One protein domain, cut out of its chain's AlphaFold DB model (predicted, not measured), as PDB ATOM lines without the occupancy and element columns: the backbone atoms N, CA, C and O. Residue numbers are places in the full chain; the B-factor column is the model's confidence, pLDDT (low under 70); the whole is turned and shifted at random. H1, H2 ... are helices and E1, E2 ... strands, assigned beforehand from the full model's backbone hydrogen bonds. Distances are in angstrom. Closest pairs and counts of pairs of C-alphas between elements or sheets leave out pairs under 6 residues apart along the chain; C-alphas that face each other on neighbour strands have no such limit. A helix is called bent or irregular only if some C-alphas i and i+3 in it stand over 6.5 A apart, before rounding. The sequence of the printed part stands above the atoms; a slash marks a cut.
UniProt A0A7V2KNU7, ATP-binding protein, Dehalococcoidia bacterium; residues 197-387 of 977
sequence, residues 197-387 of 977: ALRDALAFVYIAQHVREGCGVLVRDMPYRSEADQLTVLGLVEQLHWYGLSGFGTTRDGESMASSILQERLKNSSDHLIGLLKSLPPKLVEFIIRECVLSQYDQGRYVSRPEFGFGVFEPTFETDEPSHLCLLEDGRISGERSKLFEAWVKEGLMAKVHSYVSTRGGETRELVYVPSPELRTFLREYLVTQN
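Overview. This is residues 197 to 387 of the 977 residues of the protein "ATP-binding protein" of Dehalococcoidia bacterium (UniProt A0A7V2KNU7). Two strand hairpins, E1 E2 and E3 E4, stand like two prongs with helix H1 between their bases, and both point away from the long bent helix H3, which arches from the first hairpin toward the helices H4, H6 and H7. H2 packs at the base of E1 E2, while H4 to H7 and the long loop of residues 293 to 324 make up the other end. The printed part has 191 residues, with seven named helices and four named strands in the order H1 H2 E1 E2 H3 H4 H5 H6 E3 E4 H7; each sheet is an antiparallel pair, and the class is mixed. It is compact, with a radius of gyration of the C-alphas of 16.8 A and spans of 46 by 43 by 27 A.

Along the chain. Find C-alpha 197 at (186.236, 234.945, 363.390); from there H1 runs 21.4 A to residue 211. Next come H2, residues 225 to 233, and the strands E1, residues 237 to 242, and E2, residues 245 to 250. H3, residues 252 to 278, was assigned as one helix by its hydrogen bonds but is bent: C-alphas 268 and 271 are 7.8 A apart. Its arms are H3a, residues 252 to 268, 24.6 A, and H3b, residues 271 to 278. Then read H4, residues 282 to 292, H5, residues 325 to 329, and H6, residues 331 to 346, 21.9 A. E3, residues 350 to 357, bends by 56 degrees at residue 353, and E4, residues 363 to 371, bends by 69 degrees at residue 366. H7, residues 373 to 385, ends at C-alpha 385, (184.457, 236.237, 329.645).

Arrangement. Look first at H1, which touches H2 about perpendicular at 90 degrees, closest C-alphas Leu 198 and Glu 227, 5.5 A. H1 touches H3a at 75 degrees, closest C-alphas Ala 203 and Ala 258, 4.9 A. Its closest C-alphas to E3 are Ala 208 and Ala 351, 5.5 A. In the hairpin E1 and E2, N 240 and O 247 are 2.8 A apart; in the hairpin E3 and E4, N 353 and O 368 are 2.9 A apart, both within hydrogen-bond range. H3a touches H7 at a steep tilt of 41 degrees, the same way, closest C-alphas Gln 263 and Glu 374, 6.7 A. H4 and H7 only just touch, with 3 pairs of C-alphas within 8 A, closest Ile 289 and Leu 379, 6.7 A. H5 and H6 touch only at the corner, and only just, with 3 pairs of C-alphas within 8 A, closest Leu 328 and Ser 334, 4.9 A. Every O i to N i+4 pair is within hydrogen-bond range in H2, H3a, H3b, H4, H6 and H7; H1 has 9 of 11, and H5 has 0 of 1 but 2 of 2 O i to N i+3 pairs.

Size, cuts and confidence. The C-alphas of Val 233 and Phe 317, the two farthest apart, are 47.6 A apart. The printed part has no cut, and the links H1 to H2 and H4 to H5 are long. Mean pLDDT of the printed part is 86.4, and it is under 70 in residues 296 to 301, 303 to 322 and 360 to 361.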
ATOM      1  N   ALA A 197     184.824 234.748 363.066       91.25
ATOM      2  CA  ALA A 197     186.236 234.945 363.390       91.25
ATOM      3  C   ALA A 197     187.102 233.706 363.087       91.25
ATOM      4  O   ALA A 197     188.199 233.848 362.554       91.25
ATOM      5  N   LEU A 198     186.609 232.489 363.356       90.94
ATOM      6  CA  LEU A 198     187.329 231.253 363.017       90.94
ATOM      7  C   LEU A 198     187.402 231.039 361.501       90.94
ATOM      8  O   LEU A 198     188.447 230.643 360.983       90.94
ATOM      9  N   ARG A 199     186.315 231.333 360.780       95.00
ATOM     10  CA  ARG A 199     186.284 231.266 359.308       95.00
ATOM     11  C   ARG A 199     187.229 232.291 358.685       95.00
ATOM     12  O   ARG A 199     187.951 231.965 357.743       95.00
ATOM     13  N   ASP A 200     187.252 233.507 359.222       96.38
ATOM     14  CA  ASP A 200     188.157 234.581 358.814       96.38
ATOM     15  C   ASP A 200     189.616 234.207 359.079       96.38
ATOM     16  O   ASP A 200     190.442 234.328 358.176       96.38
ATOM     17  N   ALA A 201     189.915 233.658 360.258       97.12
ATOM     18  CA  ALA A 201     191.240 233.167 360.609       97.12
ATOM     19  C   ALA A 201     191.718 232.049 359.675       97.12
ATOM     20  O   ALA A 201     192.832 232.120 359.157       97.12
ATOM     21  N   LEU A 202     190.876 231.041 359.426       97.19
ATOM     22  CA  LEU A 202     191.216 229.906 358.567       97.19
ATOM     23  C   LEU A 202     191.470 230.355 357.123       97.19
ATOM     24  O   LEU A 202     192.495 230.002 356.539       97.19
ATOM     25  N   ALA A 203     190.575 231.182 356.575       97.69
ATOM     26  CA  ALA A 203     190.744 231.761 355.247       97.69
ATOM     27  C   ALA A 203     192.011 232.624 355.164       97.69
ATOM     28  O   ALA A 203     192.754 232.532 354.190       97.69
ATOM     29  N   PHE A 204     192.303 233.425 356.195       98.12
ATOM     30  CA  PHE A 204     193.509 234.248 356.235       98.12
ATOM     31  C   PHE A 204     194.786 233.399 356.225       98.12
ATOM     32  O   PHE A 204     195.670 233.682 355.420       98.12
ATOM     33  N   VAL A 205     194.883 232.347 357.054       97.94
ATOM     34  CA  VAL A 205     196.044 231.430 357.054       97.94
ATOM     35  C   VAL A 205     196.209 230.775 355.687       97.94
ATOM     36  O   VAL A 205     197.311 230.786 355.144       97.94
ATOM     37  N   TYR A 206     195.119 230.264 355.110       97.50
ATOM     38  CA  TYR A 206     195.124 229.609 353.802       97.50
ATOM     39  C   TYR A 206     195.566 230.535 352.663       97.50
ATOM     40  O   TYR A 206     196.307 230.123 351.777       97.50
ATOM     41  N   ILE A 207     195.159 231.804 352.685       96.94
ATOM     42  CA  ILE A 207     195.630 232.781 351.699       96.94
ATOM     43  C   ILE A 207     197.103 233.107 351.961       96.94
ATOM     44  O   ILE A 207     197.943 233.024 351.064       96.94
ATOM     45  N   ALA A 208     197.423 233.489 353.195       96.31
ATOM     46  CA  ALA A 208     198.713 234.050 353.556       96.31
ATOM     47  C   ALA A 208     199.855 233.026 353.536       96.31
ATOM     48  O   ALA A 208     200.995 233.422 353.310       96.31
ATOM     49  N   GLN A 209     199.591 231.726 353.698       94.62
ATOM     50  CA  GLN A 209     200.625 230.689 353.577       94.62
ATOM     51  C   GLN A 209     201.277 230.650 352.187       94.62
ATOM     52  O   GLN A 209     202.419 230.215 352.055       94.62
ATOM     53  N   HIS A 210     200.603 231.169 351.153       91.62
ATOM     54  CA  HIS A 210     201.173 231.314 349.814       91.62
ATOM     55  C   HIS A 210     202.143 232.499 349.690       91.62
ATOM     56  O   HIS A 210     202.701 232.721 348.617       91.62
ATOM     57  N   VAL A 211     202.414 233.235 350.780       90.62
ATOM     58  CA  VAL A 211     203.545 234.172 350.841       90.62
ATOM     59  C   VAL A 211     204.860 233.451 350.560       90.62
ATOM     60  O   VAL A 211     205.768 234.037 349.975       90.62
ATOM     61  N   ARG A 212     204.967 232.169 350.930       84.62
ATOM     62  CA  ARG A 212     206.092 231.304 350.590       84.62
ATOM     63  C   ARG A 212     205.698 229.844 350.760       84.62
ATOM     64  O   ARG A 212     205.338 229.413 351.852       84.62
ATOM     65  N   GLU A 213     205.849 229.079 349.686       79.31
ATOM     66  CA  GLU A 213     205.547 227.649 349.670       79.31
ATOM     67  C   GLU A 213     206.234 226.907 350.837       79.31
ATOM     68  O   GLU A 213     207.446 227.027 351.052       79.31
ATOM     69  N   GLY A 214     205.432 226.187 351.628       78.50
ATOM     70  CA  GLY A 214     205.880 225.354 352.749       78.50
ATOM     71  C   GLY A 214     206.295 226.086 354.031       78.50
ATOM     72  O   GLY A 214     206.804 225.436 354.940       78.50
ATOM     73  N   CYS A 215     206.127 227.410 354.124       80.81
ATOM     74  CA  CYS A 215     206.613 228.182 355.279       80.81
ATOM     75  C   CYS A 215     205.495 228.852 356.110       80.81
ATOM     76  O   CYS A 215     205.728 229.192 357.269       80.81
ATOM     77  N   GLY A 216     204.285 228.996 355.558       91.19
ATOM     78  CA  GLY A 216     203.120 229.522 356.280       91.19
ATOM     79  C   GLY A 216     203.093 231.043 356.457       91.19
ATOM     80  O   GLY A 216     203.940 231.778 355.947       91.19
ATOM     81  N   VAL A 217     202.101 231.535 357.197       95.69
ATOM     82  CA  VAL A 217     202.005 232.940 357.620       95.69
ATOM     83  C   VAL A 217     202.704 233.142 358.957       95.69
ATOM     84  O   VAL A 217     202.516 232.355 359.878       95.69
ATOM     85  N   LEU A 218     203.507 234.197 359.097       95.56
ATOM     86  CA  LEU A 218     204.216 234.467 360.349       95.56
ATOM     87  C   LEU A 218     203.237 234.772 361.489       95.56
ATOM     88  O   LEU A 218     202.279 235.518 361.307       95.56
ATOM     89  N   VAL A 219     203.533 234.292 362.703       95.38
ATOM     90  CA  VAL A 219     202.691 234.539 363.896       95.38
ATOM     91  C   VAL A 219     202.468 236.035 364.142       95.38
ATOM     92  O   VAL A 219     201.393 236.443 364.568       95.38
ATOM     93  N   ARG A 220     203.474 236.869 363.861       94.69
ATOM     94  CA  ARG A 220     203.390 238.331 364.025       94.69
ATOM     95  C   ARG A 220     202.468 239.017 363.005       94.69
ATOM     96  O   ARG A 220     202.041 240.136 363.254       94.69
ATOM     97  N   ASP A 221     202.206 238.357 361.877       95.75
ATOM     98  CA  ASP A 221     201.343 238.847 360.799       95.75
ATOM     99  C   ASP A 221     199.923 238.285 360.916       95.75
ATOM    100  O   ASP A 221     199.100 238.536 360.044       95.75
ATOM    101  N   MET A 222     199.638 237.506 361.965       96.31
ATOM    102  CA  MET A 222     198.357 236.844 362.168       96.31
ATOM    103  C   MET A 222     197.416 237.729 363.004       96.31
ATOM    104  O   MET A 222     197.550 237.750 364.232       96.31
ATOM    105  N   PRO A 223     196.439 238.437 362.393       95.62
ATOM    106  CA  PRO A 223     195.496 239.270 363.142       95.62
ATOM    107  C   PRO A 223     194.541 238.435 364.008       95.62
ATOM    108  O   PRO A 223     194.046 238.933 365.013       95.62
ATOM    109  N   TYR A 224     194.344 237.156 363.664       94.88
ATOM    110  CA  TYR A 224     193.464 236.214 364.365       94.88
ATOM    111  C   TYR A 224     194.255 235.157 365.144       94.88
ATOM    112  O   TYR A 224     194.027 233.956 365.012       94.88
ATOM    113  N   ARG A 225     195.289 235.570 365.886       93.88
ATOM    114  CA  ARG A 225     196.204 234.620 366.545       93.88
ATOM    115  C   ARG A 225     195.471 233.657 367.484       93.88
ATOM    116  O   ARG A 225     195.759 232.465 367.475       93.88
ATOM    117  N   SER A 226     194.526 234.178 368.261       89.12
ATOM    118  CA  SER A 226     193.703 233.388 369.179       89.12
ATOM    119  C   SER A 226     192.949 232.283 368.433       89.12
ATOM    120  O   SER A 226     192.984 231.124 368.837       89.12
ATOM    121  N   GLU A 227     192.308 232.629 367.325       93.44
ATOM    122  CA  GLU A 227     191.529 231.736 366.477       93.44
ATOM    123  C   GLU A 227     192.434 230.744 365.735       93.44
ATOM    124  O   GLU A 227     192.094 229.572 365.628       93.44
ATOM    125  N   ALA A 228     193.620 231.168 365.285       93.81
ATOM    126  CA  ALA A 228     194.626 230.296 364.673       93.81
ATOM    127  C   ALA A 228     195.070 229.183 365.628       93.81
ATOM    128  O   ALA A 228     195.190 228.018 365.237       93.81
ATOM    129  N   ASP A 229     195.275 229.532 366.900       88.25
ATOM    130  CA  ASP A 229     195.597 228.559 367.935       88.25
ATOM    131  C   ASP A 229     194.423 227.586 368.138       88.25
ATOM    132  O   ASP A 229     194.654 226.379 368.195       88.25
ATOM    133  N   GLN A 230     193.166 228.059 368.148       85.88
ATOM    134  CA  GLN A 230     191.980 227.184 368.204       85.88
ATOM    135  C   GLN A 230     191.891 226.246 366.987       85.88
ATOM    136  O   GLN A 230     191.677 225.042 367.138       85.88
ATOM    137  N   LEU A 231     192.128 226.759 365.780       91.31
ATOM    138  CA  LEU A 231     192.172 225.964 364.550       91.31
ATOM    139  C   LEU A 231     193.319 224.943 364.565       91.31
ATOM    140  O   LEU A 231     193.193 223.871 363.970       91.31
ATOM    141  N   THR A 232     194.414 225.242 365.272       90.69
ATOM    142  CA  THR A 232     195.512 224.295 365.502       90.69
ATOM    143  C   THR A 232     195.078 223.156 366.415       90.69
ATOM    144  O   THR A 232     195.405 221.997 366.162       90.69
ATOM    145  N   VAL A 233     194.290 223.454 367.452       83.31
ATOM    146  CA  VAL A 233     193.680 222.420 368.302       83.31
ATOM    147  C   VAL A 233     192.774 221.511 367.489       83.31
ATOM    148  O   VAL A 233     192.831 220.306 367.685       83.31
ATOM    149  N   LEU A 234     192.001 222.063 366.553       83.38
ATOM    150  CA  LEU A 234     191.130 221.298 365.657       83.38
ATOM    151  C   LEU A 234     191.877 220.514 364.571       83.38
ATOM    152  O   LEU A 234     191.236 219.798 363.799       83.38
ATOM    153  N   GLY A 235     193.199 220.678 364.460       84.38
ATOM    154  CA  GLY A 235     194.005 220.107 363.384       84.38
ATOM    155  C   GLY A 235     193.620 220.633 362.000       84.38
ATOM    156  O   GLY A 235     193.730 219.898 361.023       84.38
ATOM    157  N   LEU A 236     193.038 221.835 361.905       87.94
ATOM    158  CA  LEU A 236     192.765 222.528 360.635       87.94
ATOM    159  C   LEU A 236     193.963 223.393 360.235       87.94
ATOM    160  O   LEU A 236     194.303 223.473 359.058       87.94
ATOM    161  N   VAL A 237     194.639 223.968 361.225       95.38
ATOM    162  CA  VAL A 237     195.893 224.711 361.088       95.38
ATOM    163  C   VAL A 237     197.013 223.920 361.772       95.38
ATOM    164  O   VAL A 237     196.771 223.137 362.686       95.38
ATOM    165  N   GLU A 238     198.246 224.094 361.325       94.69
ATOM    166  CA  GLU A 238     199.445 223.577 361.972       94.69
ATOM    167  C   GLU A 238     200.437 224.708 362.251       94.69
ATOM    168  O   GLU A 238     200.483 225.716 361.542       94.69
ATOM    169  N   GLN A 239     201.237 224.545 363.306       94.44
ATOM    170  CA  GLN A 239     202.337 225.460 363.590       94.44
ATOM    171  C   GLN A 239     203.566 225.059 362.784       94.44
ATOM    172  O   GLN A 239     204.102 223.959 362.932       94.44
ATOM    173  N   LEU A 240     204.052 225.994 361.982       92.75
ATOM    174  CA  LEU A 240     205.236 225.837 361.157       92.75
ATOM    175  C   LEU A 240     206.414 226.574 361.788       92.75
ATOM    176  O   LEU A 240     206.265 227.621 362.420       92.75
ATOM    177  N   HIS A 241     207.603 226.009 361.612       89.38
ATOM    178  CA  HIS A 241     208.852 226.612 362.056       89.38
ATOM    179  C   HIS A 241     209.797 226.708 360.872       89.38
ATOM    180  O   HIS A 241     210.118 225.705 360.233       89.38
ATOM    181  N   TRP A 242     210.260 227.921 360.597       82.31
ATOM    182  CA  TRP A 242     211.181 228.190 359.510       82.31
ATOM    183  C   TRP A 242     212.332 229.063 360.005       82.31
ATOM    184  O   TRP A 242     212.182 230.260 360.245       82.31
ATOM    185  N   TYR A 243     213.498 228.438 360.190       86.81
ATOM    186  CA  TYR A 243     214.618 229.018 360.939       86.81
ATOM    187  C   TYR A 243     214.165 229.511 362.326       86.81
ATOM    188  O   TYR A 243     213.618 228.728 363.099       86.81
ATOM    189  N   GLY A 244     214.403 230.785 362.654       84.81
ATOM    190  CA  GLY A 244     213.959 231.407 363.903       84.81
ATOM    191  C   GLY A 244     212.540 231.980 363.853       84.81
ATOM    192  O   GLY A 244     212.134 232.646 364.803       84.81
ATOM    193  N   LEU A 245     211.801 231.781 362.758       88.38
ATOM    194  CA  LEU A 245     210.457 232.319 362.580       88.38
ATOM    195  C   LEU A 245     209.403 231.232 362.811       88.38
ATOM    196  O   LEU A 245     209.467 230.152 362.222       88.38
ATOM    197  N   SER A 246     208.410 231.540 363.641       92.69
ATOM    198  CA  SER A 246     207.214 230.712 363.820       92.69
ATOM    199  C   SER A 246     206.078 231.229 362.943       92.69
ATOM    200  O   SER A 246     205.874 232.444 362.822       92.69
ATOM    201  N   GLY A 247     205.310 230.306 362.376       94.88
ATOM    202  CA  GLY A 247     204.160 230.604 361.536       94.88
ATOM    203  C   GLY A 247     203.028 229.592 361.671       94.88
ATOM    204  O   GLY A 247     203.122 228.619 362.418       94.88
ATOM    205  N   PHE A 248     201.955 229.841 360.931       97.31
ATOM    206  CA  PHE A 248     200.796 228.970 360.785       97.31
ATOM    207  C   PHE A 248     200.656 228.536 359.322       97.31
ATOM    208  O   PHE A 248     200.828 229.353 358.418       97.31
ATOM    209  N   GLY A 249     200.324 227.273 359.084       96.50
ATOM    210  CA  GLY A 249     199.920 226.750 357.774       96.50
ATOM    211  C   GLY A 249     198.608 225.986 357.896       96.50
ATOM    212  O   GLY A 249     198.242 225.568 358.991       96.50
ATOM    213  N   THR A 250     197.864 225.817 356.810       96.44
ATOM    214  CA  THR A 250     196.688 224.940 356.839       96.44
ATOM    215  C   THR A 250     197.090 223.489 356.625       96.44
ATOM    216  O   THR A 250     197.906 223.179 355.765       96.44
ATOM    217  N   THR A 251     196.449 222.587 357.359       90.62
ATOM    218  CA  THR A 251     196.435 221.157 357.020       90.62
ATOM    219  C   THR A 251     195.569 220.916 355.780       90.62
ATOM    220  O   THR A 251     194.766 221.773 355.415       90.62
ATOM    221  N   ARG A 252     195.625 219.719 355.186       84.44
ATOM    222  CA  ARG A 252     194.791 219.348 354.025       84.44
ATOM    223  C   ARG A 252     193.285 219.569 354.247       84.44
ATOM    224  O   ARG A 252     192.591 220.064 353.363       84.44
ATOM    225  N   ASP A 253     192.782 219.230 355.431       80.81
ATOM    226  CA  ASP A 253     191.366 219.436 355.764       80.81
ATOM    227  C   ASP A 253     191.057 220.929 355.960       80.81
ATOM    228  O   ASP A 253     190.000 221.412 355.548       80.81
ATOM    229  N   GLY A 254     192.009 221.673 356.535       91.88
ATOM    230  CA  GLY A 254     191.947 223.130 356.639       91.88
ATOM    231  C   GLY A 254     191.906 223.818 355.277       91.88
ATOM    232  O   GLY A 254     191.091 224.714 355.093       91.88
ATOM    233  N   GLU A 255     192.716 223.370 354.314       92.69
ATOM    234  CA  GLU A 255     192.707 223.861 352.928       92.69
ATOM    235  C   GLU A 255     191.351 223.631 352.265       92.69
ATOM    236  O   GLU A 255     190.772 224.559 351.703       92.69
ATOM    237  N   SER A 256     190.809 222.412 352.375       87.06
ATOM    238  CA  SER A 256     189.504 222.083 351.798       87.06
ATOM    239  C   SER A 256     188.403 222.986 352.355       87.06
ATOM    240  O   SER A 256     187.594 223.518 351.595       87.06
ATOM    241  N   MET A 257     188.379 223.184 353.675       88.94
ATOM    242  CA  MET A 257     187.382 224.031 354.327       88.94
ATOM    243  C   MET A 257     187.584 225.517 353.994       88.94
ATOM    244  O   MET A 257     186.611 226.208 353.689       88.94
ATOM    245  N   ALA A 258     188.827 226.008 353.994       96.00
ATOM    246  CA  ALA A 258     189.161 227.379 353.609       96.00
ATOM    247  C   ALA A 258     188.747 227.683 352.161       96.00
ATOM    248  O   ALA A 258     188.136 228.721 351.903       96.00
ATOM    249  N   SER A 259     189.007 226.754 351.237       94.25
ATOM    250  CA  SER A 259     188.585 226.853 349.838       94.25
ATOM    251  C   SER A 259     187.064 226.985 349.726       94.25
ATOM    252  O   SER A 259     186.576 227.865 349.017       94.25
ATOM    253  N   SER A 260     186.286 226.173 350.456       90.94
ATOM    254  CA  SER A 260     184.819 226.303 350.471       90.94
ATOM    255  C   SER A 260     184.355 227.663 351.006       90.94
ATOM    256  O   SER A 260     183.467 228.277 350.412       90.94
ATOM    257  N   ILE A 261     184.981 228.172 352.076       95.31
ATOM    258  CA  ILE A 261     184.695 229.510 352.624       95.31
ATOM    259  C   ILE A 261     184.956 230.594 351.567       95.31
ATOM    260  O   ILE A 261     184.150 231.510 351.402       95.31
ATOM    261  N   LEU A 262     186.064 230.494 350.831       97.38
ATOM    262  CA  LEU A 262     186.454 231.490 349.830       97.38
ATOM    263  C   LEU A 262     185.588 231.447 348.573       97.38
ATOM    264  O   LEU A 262     185.262 232.501 348.029       97.38
ATOM    265  N   GLN A 263     185.152 230.264 348.143       95.06
ATOM    266  CA  GLN A 263     184.172 230.127 347.062       95.06
ATOM    267  C   GLN A 263     182.824 230.752 347.436       95.06
ATOM    268  O   GLN A 263     182.219 231.446 346.618       95.06
ATOM    269  N   GLU A 264     182.367 230.555 348.676       95.00
ATOM    270  CA  GLU A 264     181.158 231.200 349.189       95.00
ATOM    271  C   GLU A 264     181.305 232.729 349.200       95.00
ATOM    272  O   GLU A 264     180.426 233.430 348.694       95.00
ATOM    273  N   ARG A 265     182.438 233.254 349.696       97.12
ATOM    274  CA  ARG A 265     182.729 234.697 349.660       97.12
ATOM    275  C   ARG A 265     182.718 235.240 348.238       97.12
ATOM    276  O   ARG A 265     181.998 236.197 347.985       97.12
ATOM    277  N   LEU A 266     183.428 234.598 347.306       96.44
ATOM    278  CA  LEU A 266     183.454 235.000 345.896       96.44
ATOM    279  C   LEU A 266     182.062 235.018 345.275       96.44
ATOM    280  O   LEU A 266     181.731 235.961 344.562       96.44
ATOM    281  N   LYS A 267     181.241 234.003 345.555       94.44
ATOM    282  CA  LYS A 267     179.855 233.948 345.081       94.44
ATOM    283  C   LYS A 267     179.028 235.113 345.625       94.44
ATOM    284  O   LYS A 267     178.231 235.682 344.889       94.44
ATOM    285  N   ASN A 268     179.224 235.470 346.891       95.56
ATOM    286  CA  ASN A 268     178.494 236.562 347.534       95.56
ATOM    287  C   ASN A 268     179.017 237.951 347.122       95.56
ATOM    288  O   ASN A 268     178.254 238.915 347.133       95.56
ATOM    289  N   SER A 269     180.294 238.064 346.741       96.12
ATOM    290  CA  SER A 269     180.946 239.328 346.380       96.12
ATOM    291  C   SER A 269     181.118 239.531 344.868       96.12
ATOM    292  O   SER A 269     181.617 240.581 344.462       96.12
ATOM    293  N   SER A 270     180.738 238.574 344.013       93.44
ATOM    294  CA  SER A 270     181.069 238.573 342.576       93.44
ATOM    295  C   SER A 270     180.642 239.851 341.861       93.44
ATOM    296  O   SER A 270     181.437 240.451 341.137       93.44
ATOM    297  N   ASP A 271     179.413 240.307 342.101       95.19
ATOM    298  CA  ASP A 271     178.862 241.499 341.452       95.19
ATOM    299  C   ASP A 271     179.598 242.765 341.893       95.19
ATOM    300  O   ASP A 271     179.904 243.633 341.072       95.19
ATOM    301  N   HIS A 272     179.945 242.842 343.181       97.00
ATOM    302  CA  HIS A 272     180.744 243.936 343.717       97.00
ATOM    303  C   HIS A 272     182.142 243.958 343.087       97.00
ATOM    304  O   HIS A 272     182.575 245.003 342.598       97.00
ATOM    305  N   LEU A 273     182.815 242.805 343.012       95.38
ATOM    306  CA  LEU A 273     184.140 242.669 342.401       95.38
ATOM    307  C   LEU A 273     184.127 243.042 340.915       95.38
ATOM    308  O   LEU A 273     184.986 243.794 340.458       95.38
ATOM    309  N   ILE A 274     183.131 242.568 340.162       95.38
ATOM    310  CA  ILE A 274     182.950 242.931 338.750       95.38
ATOM    311  C   ILE A 274     182.707 244.437 338.617       95.38
ATOM    312  O   ILE A 274     183.247 245.057 337.701       95.38
ATOM    313  N   GLY A 275     181.926 245.033 339.522       96.56
ATOM    314  CA  GLY A 275     181.711 246.478 339.589       96.56
ATOM    315  C   GLY A 275     183.010 247.258 339.807       96.56
ATOM    316  O   GLY A 275     183.269 248.215 339.077       96.56
ATOM    317  N   LEU A 276     183.858 246.812 340.743       96.19
ATOM    318  CA  LEU A 276     185.181 247.399 340.985       96.19
ATOM    319  C   LEU A 276     186.063 247.323 339.735       96.19
ATOM    320  O   LEU A 276     186.620 248.336 339.320       96.19
ATOM    321  N   LEU A 277     186.137 246.156 339.089       96.56
ATOM    322  CA  LEU A 277     186.928 245.981 337.867       96.56
ATOM    323  C   LEU A 277     186.411 246.866 336.725       96.56
ATOM    324  O   LEU A 277     187.194 247.558 336.084       96.56
ATOM    325  N   LYS A 278     185.092 246.925 336.508       95.06
ATOM    326  CA  LYS A 278     184.478 247.768 335.466       95.06
ATOM    327  C   LYS A 278     184.638 249.271 335.709       95.06
ATOM    328  O   LYS A 278     184.474 250.044 334.770       95.06
ATOM    329  N   SER A 279     184.926 249.690 336.942       95.00
ATOM    330  CA  SER A 279     185.174 251.100 337.267       95.00
ATOM    331  C   SER A 279     186.559 251.596 336.834       95.00
ATOM    332  O   SER A 279     186.787 252.805 336.777       95.00
ATOM    333  N   LEU A 280     187.472 250.677 336.507       95.50
ATOM    334  CA  LEU A 280     188.834 250.976 336.084       95.50
ATOM    335  C   LEU A 280     188.962 250.946 334.548       95.50
ATOM    336  O   LEU A 280     188.198 250.250 333.874       95.50
ATOM    337  N   PRO A 281     189.950 251.656 333.967       94.75
ATOM    338  CA  PRO A 281     190.284 251.518 332.552       94.75
ATOM    339  C   PRO A 281     190.544 250.045 332.174       94.75
ATOM    340  O   PRO A 281     191.280 249.363 332.891       94.75
ATOM    341  N   PRO A 282     190.009 249.529 331.048       92.56
ATOM    342  CA  PRO A 282     190.139 248.112 330.690       92.56
ATOM    343  C   PRO A 282     191.589 247.621 330.596       92.56
ATOM    344  O   PRO A 282     191.897 246.510 331.023       92.56
ATOM    345  N   LYS A 283     192.498 248.459 330.082       93.12
ATOM    346  CA  LYS A 283     193.926 248.128 329.993       93.12
ATOM    347  C   LYS A 283     194.622 248.117 331.348       93.12
ATOM    348  O   LYS A 283     195.492 247.278 331.570       93.12
ATOM    349  N   LEU A 284     194.189 248.963 332.281       95.25
ATOM    350  CA  LEU A 284     194.635 248.908 333.670       95.25
ATOM    351  C   LEU A 284     194.171 247.622 334.358       95.25
ATOM    352  O   LEU A 284     194.964 246.995 335.056       95.25
ATOM    353  N   VAL A 285     192.925 247.200 334.134       94.62
ATOM    354  CA  VAL A 285     192.414 245.917 334.647       94.62
ATOM    355  C   VAL A 285     193.229 244.751 334.100       94.62
ATOM    356  O   VAL A 285     193.671 243.897 334.868       94.62
ATOM    357  N   GLU A 286     193.466 244.732 332.787       93.38
ATOM    358  CA  GLU A 286     194.284 243.711 332.135       93.38
ATOM    359  C   GLU A 286     195.694 243.650 332.735       93.38
ATOM    360  O   GLU A 286     196.145 242.571 333.122       93.38
ATOM    361  N   PHE A 287     196.355 244.804 332.873       94.06
ATOM    362  CA  PHE A 287     197.666 244.922 333.503       94.06
ATOM    363  C   PHE A 287     197.655 244.396 334.944       94.06
ATOM    364  O   PHE A 287     198.451 243.525 335.284       94.06
ATOM    365  N   ILE A 288     196.735 244.868 335.794       94.19
ATOM    366  CA  ILE A 288     196.683 244.454 337.201       94.19
ATOM    367  C   ILE A 288     196.441 242.945 337.311       94.19
ATOM    368  O   ILE A 288     197.125 242.276 338.079       94.19
ATOM    369  N   ILE A 289     195.513 242.372 336.543       93.69
ATOM    370  CA  ILE A 289     195.234 240.936 336.637       93.69
ATOM    371  C   ILE A 289     196.421 240.114 336.113       93.69
ATOM    372  O   ILE A 289     196.884 239.201 336.799       93.69
ATOM    373  N   ARG A 290     196.929 240.410 334.911       90.06
ATOM    374  CA  ARG A 290     197.989 239.603 334.284       90.06
ATOM    375  C   ARG A 290     199.318 239.758 335.012       90.06
ATOM    376  O   ARG A 290     199.914 238.765 335.417       90.06
ATOM    377  N   GLU A 291     199.745 240.997 335.210       88.75
ATOM    378  CA  GLU A 291     201.077 241.317 335.719       88.75
ATOM    379  C   GLU A 291     201.115 241.338 337.235       88.75
ATOM    380  O   GLU A 291     202.111 240.896 337.799       88.75
ATOM    381  N   CYS A 292     200.043 241.817 337.884       89.31
ATOM    382  CA  CYS A 292     199.969 242.006 339.335       89.31
ATOM    383  C   CYS A 292     199.160 240.928 340.081       89.31
ATOM    384  O   CYS A 292     198.957 241.078 341.280       89.31
ATOM    385  N   VAL A 293     198.660 239.865 339.442       90.62
ATOM    386  CA  VAL A 293     198.005 238.751 340.168       90.62
ATOM    387  C   VAL A 293     198.402 237.388 339.607       90.62
ATOM    388  O   VAL A 293     198.678 236.459 340.367       90.62
ATOM    389  N   LEU A 294     198.410 237.245 338.280       87.25
ATOM    390  CA  LEU A 294     198.596 235.960 337.603       87.25
ATOM    391  C   LEU A 294     200.037 235.675 337.160       87.25
ATOM    392  O   LEU A 294     200.295 234.569 336.681       87.25
ATOM    393  N   SER A 295     200.954 236.634 337.309       82.12
ATOM    394  CA  SER A 295     202.342 236.495 336.863       82.12
ATOM    395  C   SER A 295     203.083 235.395 337.625       82.12
ATOM    396  O   SER A 295     202.941 235.236 338.841       82.12
ATOM    397  N   GLN A 296     203.902 234.633 336.898       67.88
ATOM    398  CA  GLN A 296     204.697 233.536 337.455       67.88
ATOM    399  C   GLN A 296     205.943 234.029 338.205       67.88
ATOM    400  O   GLN A 296     206.428 233.315 339.081       67.88
ATOM    401  N   TYR A 297     206.422 235.246 337.911       63.66
ATOM    402  CA  TYR A 297     207.694 235.773 338.422       63.66
ATOM    403  C   TYR A 297     207.770 235.834 339.950       63.66
ATOM    404  O   TYR A 297     208.811 235.514 340.514       63.66
ATOM    405  N   ASP A 298     206.668 236.174 340.624       61.09
ATOM    406  CA  ASP A 298     206.625 236.218 342.091       61.09
ATOM    407  C   ASP A 298     205.557 235.291 342.683       61.09
ATOM    408  O   ASP A 298     205.015 235.544 343.757       61.09
ATOM    409  N   GLN A 299     205.181 234.231 341.956       61.09
ATOM    410  CA  GLN A 299     204.045 233.371 342.322       61.09
ATOM    411  C   GLN A 299     202.759 234.177 342.616       61.09
ATOM    412  O   GLN A 299     201.928 233.739 343.414       61.09
ATOM    413  N   GLY A 300     202.575 235.352 342.002       58.91
ATOM    414  CA  GLY A 300     201.465 236.271 342.271       58.91
ATOM    415  C   GLY A 300     201.555 237.071 343.586       58.91
ATOM    416  O   GLY A 300     200.512 237.481 344.097       58.91
ATOM    417  N   ARG A 301     202.749 237.275 344.165       65.38
ATOM    418  CA  ARG A 301     202.967 238.073 345.390       65.38
ATOM    419  C   ARG A 301     203.312 239.537 345.066       65.38
ATOM    420  O   ARG A 301     204.163 239.839 344.246       65.38
ATOM    421  N   TYR A 302     202.548 240.434 345.689       70.81
ATOM    422  CA  TYR A 302     202.481 241.901 345.552       70.81
ATOM    423  C   TYR A 302     203.216 242.766 346.564       70.81
ATOM    424  O   TYR A 302     202.565 243.122 347.535       70.81
ATOM    425  N   VAL A 303     204.442 243.248 346.354       65.31
ATOM    426  CA  VAL A 303     205.015 244.279 347.248       65.31
ATOM    427  C   VAL A 303     204.096 245.509 347.390       65.31
ATOM    428  O   VAL A 303     203.700 246.159 346.415       65.31
ATOM    429  N   SER A 304     203.759 245.844 348.639       59.41
ATOM    430  CA  SER A 304     202.810 246.909 348.983       59.41
ATOM    431  C   SER A 304     203.360 248.327 348.807       59.41
ATOM    432  O   SER A 304     202.567 249.260 348.669       59.41
ATOM    433  N   ARG A 305     204.688 248.509 348.743       56.66
ATOM    434  CA  ARG A 305     205.327 249.805 348.466       56.66
ATOM    435  C   ARG A 305     206.465 249.710 347.443       56.66
ATOM    436  O   ARG A 305     207.353 248.884 347.619       56.66
ATOM    437  N   PRO A 306     206.539 250.620 346.459       51.75
ATOM    438  CA  PRO A 306     207.643 250.687 345.503       51.75
ATOM    439  C   PRO A 306     208.909 251.346 346.095       51.75
ATOM    440  O   PRO A 306     209.674 251.965 345.367       51.75
ATOM    441  N   GLU A 307     209.154 251.257 347.410       48.09
ATOM    442  CA  GLU A 307     210.335 251.881 348.044       48.09
ATOM    443  C   GLU A 307     211.659 251.187 347.677       48.09
ATOM    444  O   GLU A 307     212.734 251.703 347.983       48.09
ATOM    445  N   PHE A 308     211.609 250.061 346.958       48.47
ATOM    446  CA  PHE A 308     212.797 249.523 346.310       48.47
ATOM    447  C   PHE A 308     213.241 250.436 345.170       48.47
ATOM    448  O   PHE A 308     212.570 250.580 344.148       48.47
ATOM    449  N   GLY A 309     214.431 251.012 345.327       52.91
ATOM    450  CA  GLY A 309     215.169 251.549 344.197       52.91
ATOM    451  C   GLY A 309     215.437 250.425 343.200       52.91
ATOM    452  O   GLY A 309     216.107 249.475 343.567       52.91
ATOM    453  N   PHE A 310     214.884 250.557 341.991       47.53
ATOM    454  CA  PHE A 310     215.219 249.956 340.685       47.53
ATOM    455  C   PHE A 310     215.655 248.477 340.544       47.53
ATOM    456  O   PHE A 310     215.329 247.881 339.526       47.53
ATOM    457  N   GLY A 311     216.353 247.850 341.490       49.81
ATOM    458  CA  GLY A 311     217.041 246.567 341.310       49.81
ATOM    459  C   GLY A 311     216.190 245.296 341.412       49.81
ATOM    460  O   GLY A 311     216.726 244.220 341.188       49.81
ATOM    461  N   VAL A 312     214.897 245.373 341.754       48.69
ATOM    462  CA  VAL A 312     214.027 244.176 341.899       48.69
ATOM    463  C   VAL A 312     213.083 243.983 340.702       48.69
ATOM    464  O   VAL A 312     212.507 242.916 340.535       48.69
ATOM    465  N   PHE A 313     212.954 244.989 339.833       53.25
ATOM    466  CA  PHE A 313     212.082 244.944 338.651       53.25
ATOM    467  C   PHE A 313     212.851 244.672 337.359       53.25
ATOM    468  O   PHE A 313     212.389 245.037 336.279       53.25
ATOM    469  N   GLU A 314     214.038 244.075 337.457       54.03
ATOM    470  CA  GLU A 314     214.772 243.687 336.264       54.03
ATOM    471  C   GLU A 314     213.971 242.632 335.507       54.03
ATOM    472  O   GLU A 314     213.671 241.576 336.073       54.03
ATOM    473  N   PRO A 315     213.647 242.866 334.223       51.28
ATOM    474  CA  PRO A 315     213.390 241.752 333.341       51.28
ATOM    475  C   PRO A 315     214.664 240.917 333.408       51.28
ATOM    476  O   PRO A 315     215.730 241.374 332.988       51.28
ATOM    477  N   THR A 316     214.599 239.711 333.965       48.94
ATOM    478  CA  THR A 316     215.635 238.729 333.680       48.94
ATOM    479  C   THR A 316     215.545 238.514 332.180       48.94
ATOM    480  O   THR A 316     214.691 237.781 331.709       48.94
ATOM    481  N   PHE A 317     216.378 239.205 331.401       51.41
ATOM    482  CA  PHE A 317     216.363 239.140 329.934       51.41
ATOM    483  C   PHE A 317     216.665 237.720 329.401       51.41
ATOM    484  O   PHE A 317     216.687 237.501 328.193       51.41
ATOM    485  N   GLU A 318     216.910 236.762 330.301       48.97
ATOM    486  CA  GLU A 318     217.010 235.325 330.052       48.97
ATOM    487  C   GLU A 318     215.648 234.620 329.917       48.97
ATOM    488  O   GLU A 318     215.586 233.539 329.332       48.97
ATOM    489  N   THR A 319     214.558 235.202 330.424       53.28
ATOM    490  CA  THR A 319     213.198 234.673 330.279       53.28
ATOM    491  C   THR A 319     212.462 235.471 329.203       53.28
ATOM    492  O   THR A 319     212.269 236.674 329.333       53.28
ATOM    493  N   ASP A 320     212.041 234.806 328.123       54.53
ATOM    494  CA  ASP A 320     211.410 235.418 326.933       54.53
ATOM    495  C   ASP A 320     210.070 236.159 327.205       54.53
ATOM    496  O   ASP A 320     209.445 236.667 326.273       54.53
ATOM    497  N   GLU A 321     209.607 236.247 328.457       59.09
ATOM    498  CA  GLU A 321     208.363 236.923 328.848       59.09
ATOM    499  C   GLU A 321     208.655 238.265 329.549       59.09
ATOM    500  O   GLU A 321     209.069 238.263 330.712       59.09
ATOM    501  N   PRO A 322     208.447 239.423 328.894       64.06
ATOM    502  CA  PRO A 322     208.658 240.727 329.520       64.06
ATOM    503  C   PRO A 322     207.663 240.938 330.671       64.06
ATOM    504  O   PRO A 322     206.458 240.769 330.498       64.06
ATOM    505  N   SER A 323     208.166 241.316 331.849       78.62
ATOM    506  CA  SER A 323     207.326 241.787 332.955       78.62
ATOM    507  C   SER A 323     207.126 243.296 332.847       78.62
ATOM    508  O   SER A 323     208.088 244.025 332.618       78.62
ATOM    509  N   HIS A 324     205.899 243.774 333.067       89.12
ATOM    510  CA  HIS A 324     205.553 245.199 332.940       89.12
ATOM    511  C   HIS A 324     205.460 245.922 334.295       89.12
ATOM    512  O   HIS A 324     204.869 246.999 334.412       89.12
ATOM    513  N   LEU A 325     206.013 245.333 335.360       86.44
ATOM    514  CA  LEU A 325     205.860 245.837 336.730       86.44
ATOM    515  C   LEU A 325     206.485 247.224 336.960       86.44
ATOM    516  O   LEU A 325     206.096 247.902 337.913       86.44
ATOM    517  N   CYS A 326     207.362 247.702 336.068       86.00
ATOM    518  CA  CYS A 326     207.906 249.062 336.106       86.00
ATOM    519  C   CYS A 326     206.818 250.152 336.078       86.00
ATOM    520  O   CYS A 326     207.023 251.250 336.592       86.00
ATOM    521  N   LEU A 327     205.633 249.865 335.521       91.12
ATOM    522  CA  LEU A 327     204.502 250.801 335.498       91.12
ATOM    523  C   LEU A 327     204.003 251.180 336.898       91.12
ATOM    524  O   LEU A 327     203.401 252.240 337.075       91.12
ATOM    525  N   LEU A 328     204.286 250.352 337.908       89.31
ATOM    526  CA  LEU A 328     203.957 250.637 339.305       89.31
ATOM    527  C   LEU A 328     204.778 251.796 339.896       89.31
ATOM    528  O   LEU A 328     204.447 252.269 340.981       89.31
ATOM    529  N   GLU A 329     205.800 252.292 339.191       85.81
ATOM    530  CA  GLU A 329     206.482 253.542 339.542       85.81
ATOM    531  C   GLU A 329     205.586 254.781 339.377       85.81
ATOM    532  O   GLU A 329     205.874 255.828 339.965       85.81
ATOM    533  N   ASP A 330     204.527 254.712 338.562       92.56
ATOM    534  CA  ASP A 330     203.570 255.809 338.445       92.56
ATOM    535  C   ASP A 330     202.540 255.741 339.584       92.56
ATOM    536  O   ASP A 330     201.859 254.730 339.800       92.56
ATOM    537  N   GLY A 331     202.410 256.846 340.323       91.94
ATOM    538  CA  GLY A 331     201.485 256.973 341.452       91.94
ATOM    539  C   GLY A 331     200.015 256.756 341.075       91.94
ATOM    540  O   GLY A 331     199.228 256.326 341.917       91.94
ATOM    541  N   ARG A 332     199.638 257.007 339.813       94.94
ATOM    542  CA  ARG A 332     198.270 256.795 339.315       94.94
ATOM    543  C   ARG A 332     197.947 255.301 339.233       94.94
ATOM    544  O   ARG A 332     196.947 254.865 339.794       94.94
ATOM    545  N   ILE A 333     198.821 254.511 338.602       94.69
ATOM    546  CA  ILE A 333     198.644 253.056 338.440       94.69
ATOM    547  C   ILE A 333     198.747 252.350 339.794       94.69
ATOM    548  O   ILE A 333     197.867 251.569 340.163       94.69
ATOM    549  N   SER A 334     199.804 252.636 340.560       91.56
ATOM    550  CA  SER A 334     200.003 252.024 341.878       91.56
ATOM    551  C   SER A 334     198.906 252.414 342.873       91.56
ATOM    552  O   SER A 334     198.507 251.575 343.687       91.56
ATOM    553  N   GLY A 335     198.370 253.635 342.776       93.50
ATOM    554  CA  GLY A 335     197.220 254.098 343.548       93.50
ATOM    555  C   GLY A 335     195.962 253.271 343.278       93.50
ATOM    556  O   GLY A 335     195.384 252.732 344.220       93.50
ATOM    557  N   GLU A 336     195.570 253.110 342.011       95.56
ATOM    558  CA  GLU A 336     194.384 252.319 341.639       95.56
ATOM    559  C   GLU A 336     194.538 250.827 341.962       95.56
ATOM    560  O   GLU A 336     193.640 250.227 342.555       95.56
ATOM    561  N   ARG A 337     195.710 250.238 341.689       94.56
ATOM    562  CA  ARG A 337     196.015 248.859 342.104       94.56
ATOM    563  C   ARG A 337     195.865 248.689 343.614       94.56
ATOM    564  O   ARG A 337     195.255 247.725 344.064       94.56
ATOM    565  N   SER A 338     196.416 249.611 344.405       93.00
ATOM    566  CA  SER A 338     196.368 249.500 345.869       93.00
ATOM    567  C   SER A 338     194.939 249.638 346.393       93.00
ATOM    568  O   SER A 338     194.549 248.855 347.251       93.00
ATOM    569  N   LYS A 339     194.121 250.545 345.839       95.12
ATOM    570  CA  LYS A 339     192.686 250.623 346.172       95.12
ATOM    571  C   LYS A 339     191.965 249.301 345.892       95.12
ATOM    572  O   LYS A 339     191.200 248.841 346.735       95.12
ATOM    573  N   LEU A 340     192.230 248.687 344.736       96.44
ATOM    574  CA  LEU A 340     191.626 247.410 344.356       96.44
ATOM    575  C   LEU A 340     192.060 246.271 345.292       96.44
ATOM    576  O   LEU A 340     191.224 245.497 345.749       96.44
ATOM    577  N   PHE A 341     193.351 246.190 345.624       95.94
ATOM    578  CA  PHE A 341     193.872 245.153 346.519       95.94
ATOM    579  C   PHE A 341     193.358 245.319 347.948       95.94
ATOM    580  O   PHE A 341     192.985 244.332 348.571       95.94
ATOM    581  N   GLU A 342     193.272 246.547 348.463       96.12
ATOM    582  CA  GLU A 342     192.667 246.806 349.776       96.12
ATOM    583  C   GLU A 342     191.178 246.435 349.801       96.12
ATOM    584  O   GLU A 342     190.694 245.911 350.804       96.12
ATOM    585  N   ALA A 343     190.454 246.624 348.692       96.62
ATOM    586  CA  ALA A 343     189.088 246.120 348.577       96.62
ATOM    587  C   ALA A 343     189.056 244.583 348.668       96.62
ATOM    588  O   ALA A 343     188.279 244.039 349.444       96.62
ATOM    589  N   TRP A 344     189.943 243.869 347.970       97.25
ATOM    590  CA  TRP A 344     190.018 242.403 348.063       97.25
ATOM    591  C   TRP A 344     190.470 241.889 349.433       97.25
ATOM    592  O   TRP A 344     190.020 240.825 349.860       97.25
ATOM    593  N   VAL A 345     191.320 242.638 350.142       97.06
ATOM    594  CA  VAL A 345     191.673 242.350 351.541       97.06
ATOM    595  C   VAL A 345     190.444 242.498 352.436       97.06
ATOM    596  O   VAL A 345     190.177 241.618 353.251       97.06
ATOM    597  N   LYS A 346     189.654 243.562 352.250       96.56
ATOM    598  CA  LYS A 346     188.411 243.791 353.001       96.56
ATOM    599  C   LYS A 346     187.366 242.695 352.761       96.56
ATOM    600  O   LYS A 346     186.691 242.300 353.703       96.56
ATOM    601  N   GLU A 347     187.269 242.186 351.534       97.00
ATOM    602  CA  GLU A 347     186.402 241.046 351.187       97.00
ATOM    603  C   GLU A 347     186.970 239.690 351.660       97.00
ATOM    604  O   GLU A 347     186.344 238.647 351.474       97.00
ATOM    605  N   GLY A 348     188.167 239.665 352.257       97.25
ATOM    606  CA  GLY A 348     188.801 238.438 352.740       97.25
ATOM    607  C   GLY A 348     189.212 237.476 351.621       97.25
ATOM    608  O   GLY A 348     189.184 236.264 351.831       97.25
ATOM    609  N   LEU A 349     189.559 238.002 350.441       97.75
ATOM    610  CA  LEU A 349     190.017 237.257 349.253       97.75
ATOM    611  C   LEU A 349     191.521 237.437 348.982       97.75
ATOM    612  O   LEU A 349     192.098 236.818 348.085       97.75
ATOM    613  N   MET A 350     192.159 238.308 349.757       97.25
ATOM    614  CA  MET A 350     193.576 238.626 349.688       97.25
ATOM    615  C   MET A 350     194.095 238.884 351.106       97.25
ATOM    616  O   MET A 350     193.376 239.419 351.946       97.25
ATOM    617  N   ALA A 351     195.343 238.513 351.380       97.06
ATOM    618  CA  ALA A 351     196.003 238.790 352.651       97.06
ATOM    619  C   ALA A 351     197.144 239.788 352.449       97.06
ATOM    620  O   ALA A 351     197.799 239.779 351.408       97.06
ATOM    621  N   LYS A 352     197.402 240.635 353.449       96.19
ATOM    622  CA  LYS A 352     198.529 241.573 353.460       96.19
ATOM    623  C   LYS A 352     199.474 241.202 354.598       96.19
ATOM    624  O   LYS A 352     199.138 241.408 355.758       96.19
ATOM    625  N   VAL A 353     200.627 240.627 354.267       95.62
ATOM    626  CA  VAL A 353     201.559 239.996 355.226       95.62
ATOM    627  C   VAL A 353     203.005 240.310 354.865       95.62
ATOM    628  O   VAL A 353     203.268 240.720 353.741       95.62
ATOM    629  N   HIS A 354     203.963 240.155 355.779       93.50
ATOM    630  CA  HIS A 354     205.365 240.384 355.435       93.50
ATOM    631  C   HIS A 354     205.912 239.202 354.628       93.50
ATOM    632  O   HIS A 354     205.747 238.041 355.002       93.50
ATOM    633  N   SER A 355     206.623 239.503 353.542       89.69
ATOM    634  CA  SER A 355     207.507 238.535 352.894       89.69
ATOM    635  C   SER A 355     208.688 238.215 353.818       89.69
ATOM    636  O   SER A 355     208.972 238.943 354.773       89.69
ATOM    637  N   TYR A 356     209.398 237.118 353.571       87.19
ATOM    638  CA  TYR A 356     210.570 236.748 354.360       87.19
ATOM    639  C   TYR A 356     211.518 235.818 353.590       87.19
ATOM    640  O   TYR A 356     211.115 235.003 352.750       87.19
ATOM    641  N   VAL A 357     212.818 235.943 353.876       84.12
ATOM    642  CA  VAL A 357     213.897 235.247 353.153       84.12
ATOM    643  C   VAL A 357     214.865 234.520 354.081       84.12
ATOM    644  O   VAL A 357     214.984 234.829 355.262       84.12
ATOM    645  N   SER A 358     215.534 233.498 353.537       78.06
ATOM    646  CA  SER A 358     216.393 232.590 354.306       78.06
ATOM    647  C   SER A 358     217.735 233.220 354.667       78.06
ATOM    648  O   SER A 358     218.457 232.698 355.516       78.06
ATOM    649  N   THR A 359     218.094 234.338 354.032       73.38
ATOM    650  CA  THR A 359     219.335 235.042 354.335       73.38
ATOM    651  C   THR A 359     219.321 235.511 355.793       73.38
ATOM    652  O   THR A 359     218.331 236.047 356.283       73.38
ATOM    653  N   ARG A 360     220.425 235.246 356.512       63.25
ATOM    654  CA  ARG A 360     220.643 235.611 357.928       63.25
ATOM    655  C   ARG A 360     219.655 235.006 358.948       63.25
ATOM    656  O   ARG A 360     219.483 235.570 360.022       63.25
ATOM    657  N   GLY A 361     219.069 233.840 358.664       66.25
ATOM    658  CA  GLY A 361     218.301 233.077 359.663       66.25
ATOM    659  C   GLY A 361     216.815 233.439 359.773       66.25
ATOM    660  O   GLY A 361     216.208 233.159 360.806       66.25
ATOM    661  N   GLY A 362     216.232 234.021 358.720       75.06
ATOM    662  CA  GLY A 362     214.814 234.394 358.668       75.06
ATOM    663  C   GLY A 362     214.609 235.901 358.794       75.06
ATOM    664  O   GLY A 362     213.971 236.372 359.731       75.06
ATOM    665  N   GLU A 363     215.169 236.675 357.860       84.69
ATOM    666  CA  GLU A 363     214.938 238.119 357.806       84.69
ATOM    667  C   GLU A 363     213.569 238.392 357.184       84.69
ATOM    668  O   GLU A 363     213.260 237.952 356.070       84.69
ATOM    669  N   THR A 364     212.753 239.148 357.906       86.06
ATOM    670  CA  THR A 364     211.475 239.595 357.380       86.06
ATOM    671  C   THR A 364     211.641 240.805 356.490       86.06
ATOM    672  O   THR A 364     212.378 241.732 356.819       86.06
ATOM    673  N   ARG A 365     210.922 240.780 355.382       85.94
ATOM    674  CA  ARG A 365     210.963 241.743 354.297       85.94
ATOM    675  C   ARG A 365     209.726 242.634 354.352       85.94
ATOM    676  O   ARG A 365     209.048 242.725 355.374       85.94
ATOM    677  N   GLU A 366     209.476 243.334 353.265       85.75
ATOM    678  CA  GLU A 366     208.338 244.207 353.043       85.75
ATOM    679  C   GLU A 366     206.981 243.496 353.133       85.75
ATOM    680  O   GLU A 366     206.855 242.286 352.945       85.75
ATOM    681  N   LEU A 367     205.940 244.287 353.404       91.12
ATOM    682  CA  LEU A 367     204.557 243.839 353.297       91.12
ATOM    683  C   LEU A 367     204.221 243.542 351.836       91.12
ATOM    684  O   LEU A 367     204.422 244.396 350.965       91.12
ATOM    685  N   VAL A 368     203.635 242.377 351.598       92.25
ATOM    686  CA  VAL A 368     203.137 241.916 350.311       92.25
ATOM    687  C   VAL A 368     201.649 241.578 350.381       92.25
ATOM    688  O   VAL A 368     201.128 241.196 351.427       92.25
ATOM    689  N   TYR A 369     200.968 241.707 349.250       94.38
ATOM    690  CA  TYR A 369     199.623 241.210 349.021       94.38
ATOM    691  C   TYR A 369     199.687 239.798 348.441       94.38
ATOM    692  O   TYR A 369     200.415 239.548 347.478       94.38
ATOM    693  N   VAL A 370     198.907 238.889 349.014       94.94
ATOM    694  CA  VAL A 370     198.831 237.483 348.619       94.94
ATOM    695  C   VAL A 370     197.384 237.184 348.217       94.94
ATOM    696  O   VAL A 370     196.515 237.193 349.085       94.94
ATOM    697  N   PRO A 371     197.081 236.989 346.922       95.75
ATOM    698  CA  PRO A 371     195.739 236.644 346.459       95.75
ATOM    699  C   PRO A 371     195.429 235.170 346.717       95.75
ATOM    700  O   PRO A 371     196.303 234.321 346.501       95.75
ATOM    701  N   SER A 372     194.180 234.860 347.082       96.00
ATOM    702  CA  SER A 372     193.735 233.470 347.210       96.00
ATOM    703  C   SER A 372     193.792 232.718 345.868       96.00
ATOM    704  O   SER A 372     193.653 233.339 344.803       96.00
ATOM    705  N   PRO A 373     193.970 231.385 345.875       93.69
ATOM    706  CA  PRO A 373     193.875 230.569 344.663       93.69
ATOM    707  C   PRO A 373     192.543 230.741 343.915       93.69
ATOM    708  O   PRO A 373     192.518 230.826 342.685       93.69
ATOM    709  N   GLU A 374     191.437 230.855 344.646       96.38
ATOM    710  CA  GLU A 374     190.085 231.009 344.107       96.38
ATOM    711  C   GLU A 374     189.918 232.372 343.425       96.38
ATOM    712  O   GLU A 374     189.388 232.438 342.314       96.38
ATOM    713  N   LEU A 375     190.450 233.450 344.021       96.12
ATOM    714  CA  LEU A 375     190.458 234.777 343.402       96.12
ATOM    715  C   LEU A 375     191.242 234.764 342.080       96.12
ATOM    716  O   LEU A 375     190.797 235.349 341.093       96.12
ATOM    717  N   ARG A 376     192.383 234.064 342.013       93.94
ATOM    718  CA  ARG A 376     193.152 233.926 340.760       93.94
ATOM    719  C   ARG A 376     192.343 233.219 339.675       93.94
ATOM    720  O   ARG A 376     192.389 233.639 338.519       93.94
ATOM    721  N   THR A 377     191.621 232.159 340.033       90.00
ATOM    722  CA  THR A 377     190.744 231.428 339.104       90.00
ATOM    723  C   THR A 377     189.629 232.331 338.588       90.00
ATOM    724  O   THR A 377     189.501 232.494 337.376       90.00
ATOM    725  N   PHE A 378     188.926 233.018 339.490       94.62
ATOM    726  CA  PHE A 378     187.890 233.990 339.140       94.62
ATOM    727  C   PHE A 378     188.407 235.071 338.174       94.62
ATOM    728  O   PHE A 378     187.764 235.384 337.174       94.62
ATOM    729  N   LEU A 379     189.600 235.623 338.419       94.69
ATOM    730  CA  LEU A 379     190.171 236.665 337.560       94.69
ATOM    731  C   LEU A 379     190.621 236.136 336.188       94.69
ATOM    732  O   LEU A 379     190.532 236.862 335.197       94.69
ATOM    733  N   ARG A 380     191.071 234.875 336.094       88.31
ATOM    734  CA  ARG A 380     191.333 234.223 334.796       88.31
ATOM    735  C   ARG A 380     190.053 234.088 333.984       88.31
ATOM    736  O   ARG A 380     190.052 234.435 332.806       88.31
ATOM    737  N   GLU A 381     188.986 233.610 334.615       85.38
ATOM    738  CA  GLU A 381     187.671 233.484 333.984       85.38
ATOM    739  C   GLU A 381     187.148 234.851 333.543       85.38
ATOM    740  O   GLU A 381     186.747 235.004 332.394       85.38
ATOM    741  N   TYR A 382     187.279 235.875 334.391       91.19
ATOM    742  CA  TYR A 382     186.902 237.244 334.052       91.19
ATOM    743  C   TYR A 382     187.581 237.741 332.764       91.19
ATOM    744  O   TYR A 382     186.899 238.266 331.883       91.19
ATOM    745  N   LEU A 383     188.899 237.542 332.609       86.94
ATOM    746  CA  LEU A 383     189.614 237.930 331.383       86.94
ATOM    747  C   LEU A 383     189.079 237.208 330.137       86.94
ATOM    748  O   LEU A 383     188.998 237.810 329.062       86.94
ATOM    749  N   VAL A 384     188.710 235.930 330.277       79.62
ATOM    750  CA  VAL A 384     188.127 235.127 329.193       79.62
ATOM    751  C   VAL A 384     186.728 235.635 328.845       79.62
ATOM    752  O   VAL A 384     186.469 235.940 327.682       79.62
ATOM    753  N   THR A 385     185.848 235.798 329.837       79.25
ATOM    754  CA  THR A 385     184.457 236.237 329.645       79.25
ATOM    755  C   THR A 385     184.366 237.651 329.082       79.25
ATOM    756  O   THR A 385     183.497 237.936 328.263       79.25
ATOM    757  N   GLN A 386     185.268 238.552 329.480       84.69
ATOM    758  CA  GLN A 386     185.311 239.909 328.925       84.69
ATOM    759  C   GLN A 386     185.993 239.976 327.551       84.69
ATOM    760  O   GLN A 386     186.106 241.064 326.989       84.69
ATOM    761  N   ASN A 387     186.436 238.837 327.000       79.44
ATOM    762  CA  ASN A 387     187.185 238.755 325.753       79.44
ATOM    763  C   ASN A 387     188.314 239.797 325.727       79.44
ATOM    764  O   ASN A 387     188.410 240.616 324.811       79.44
TER     765      ASN A 387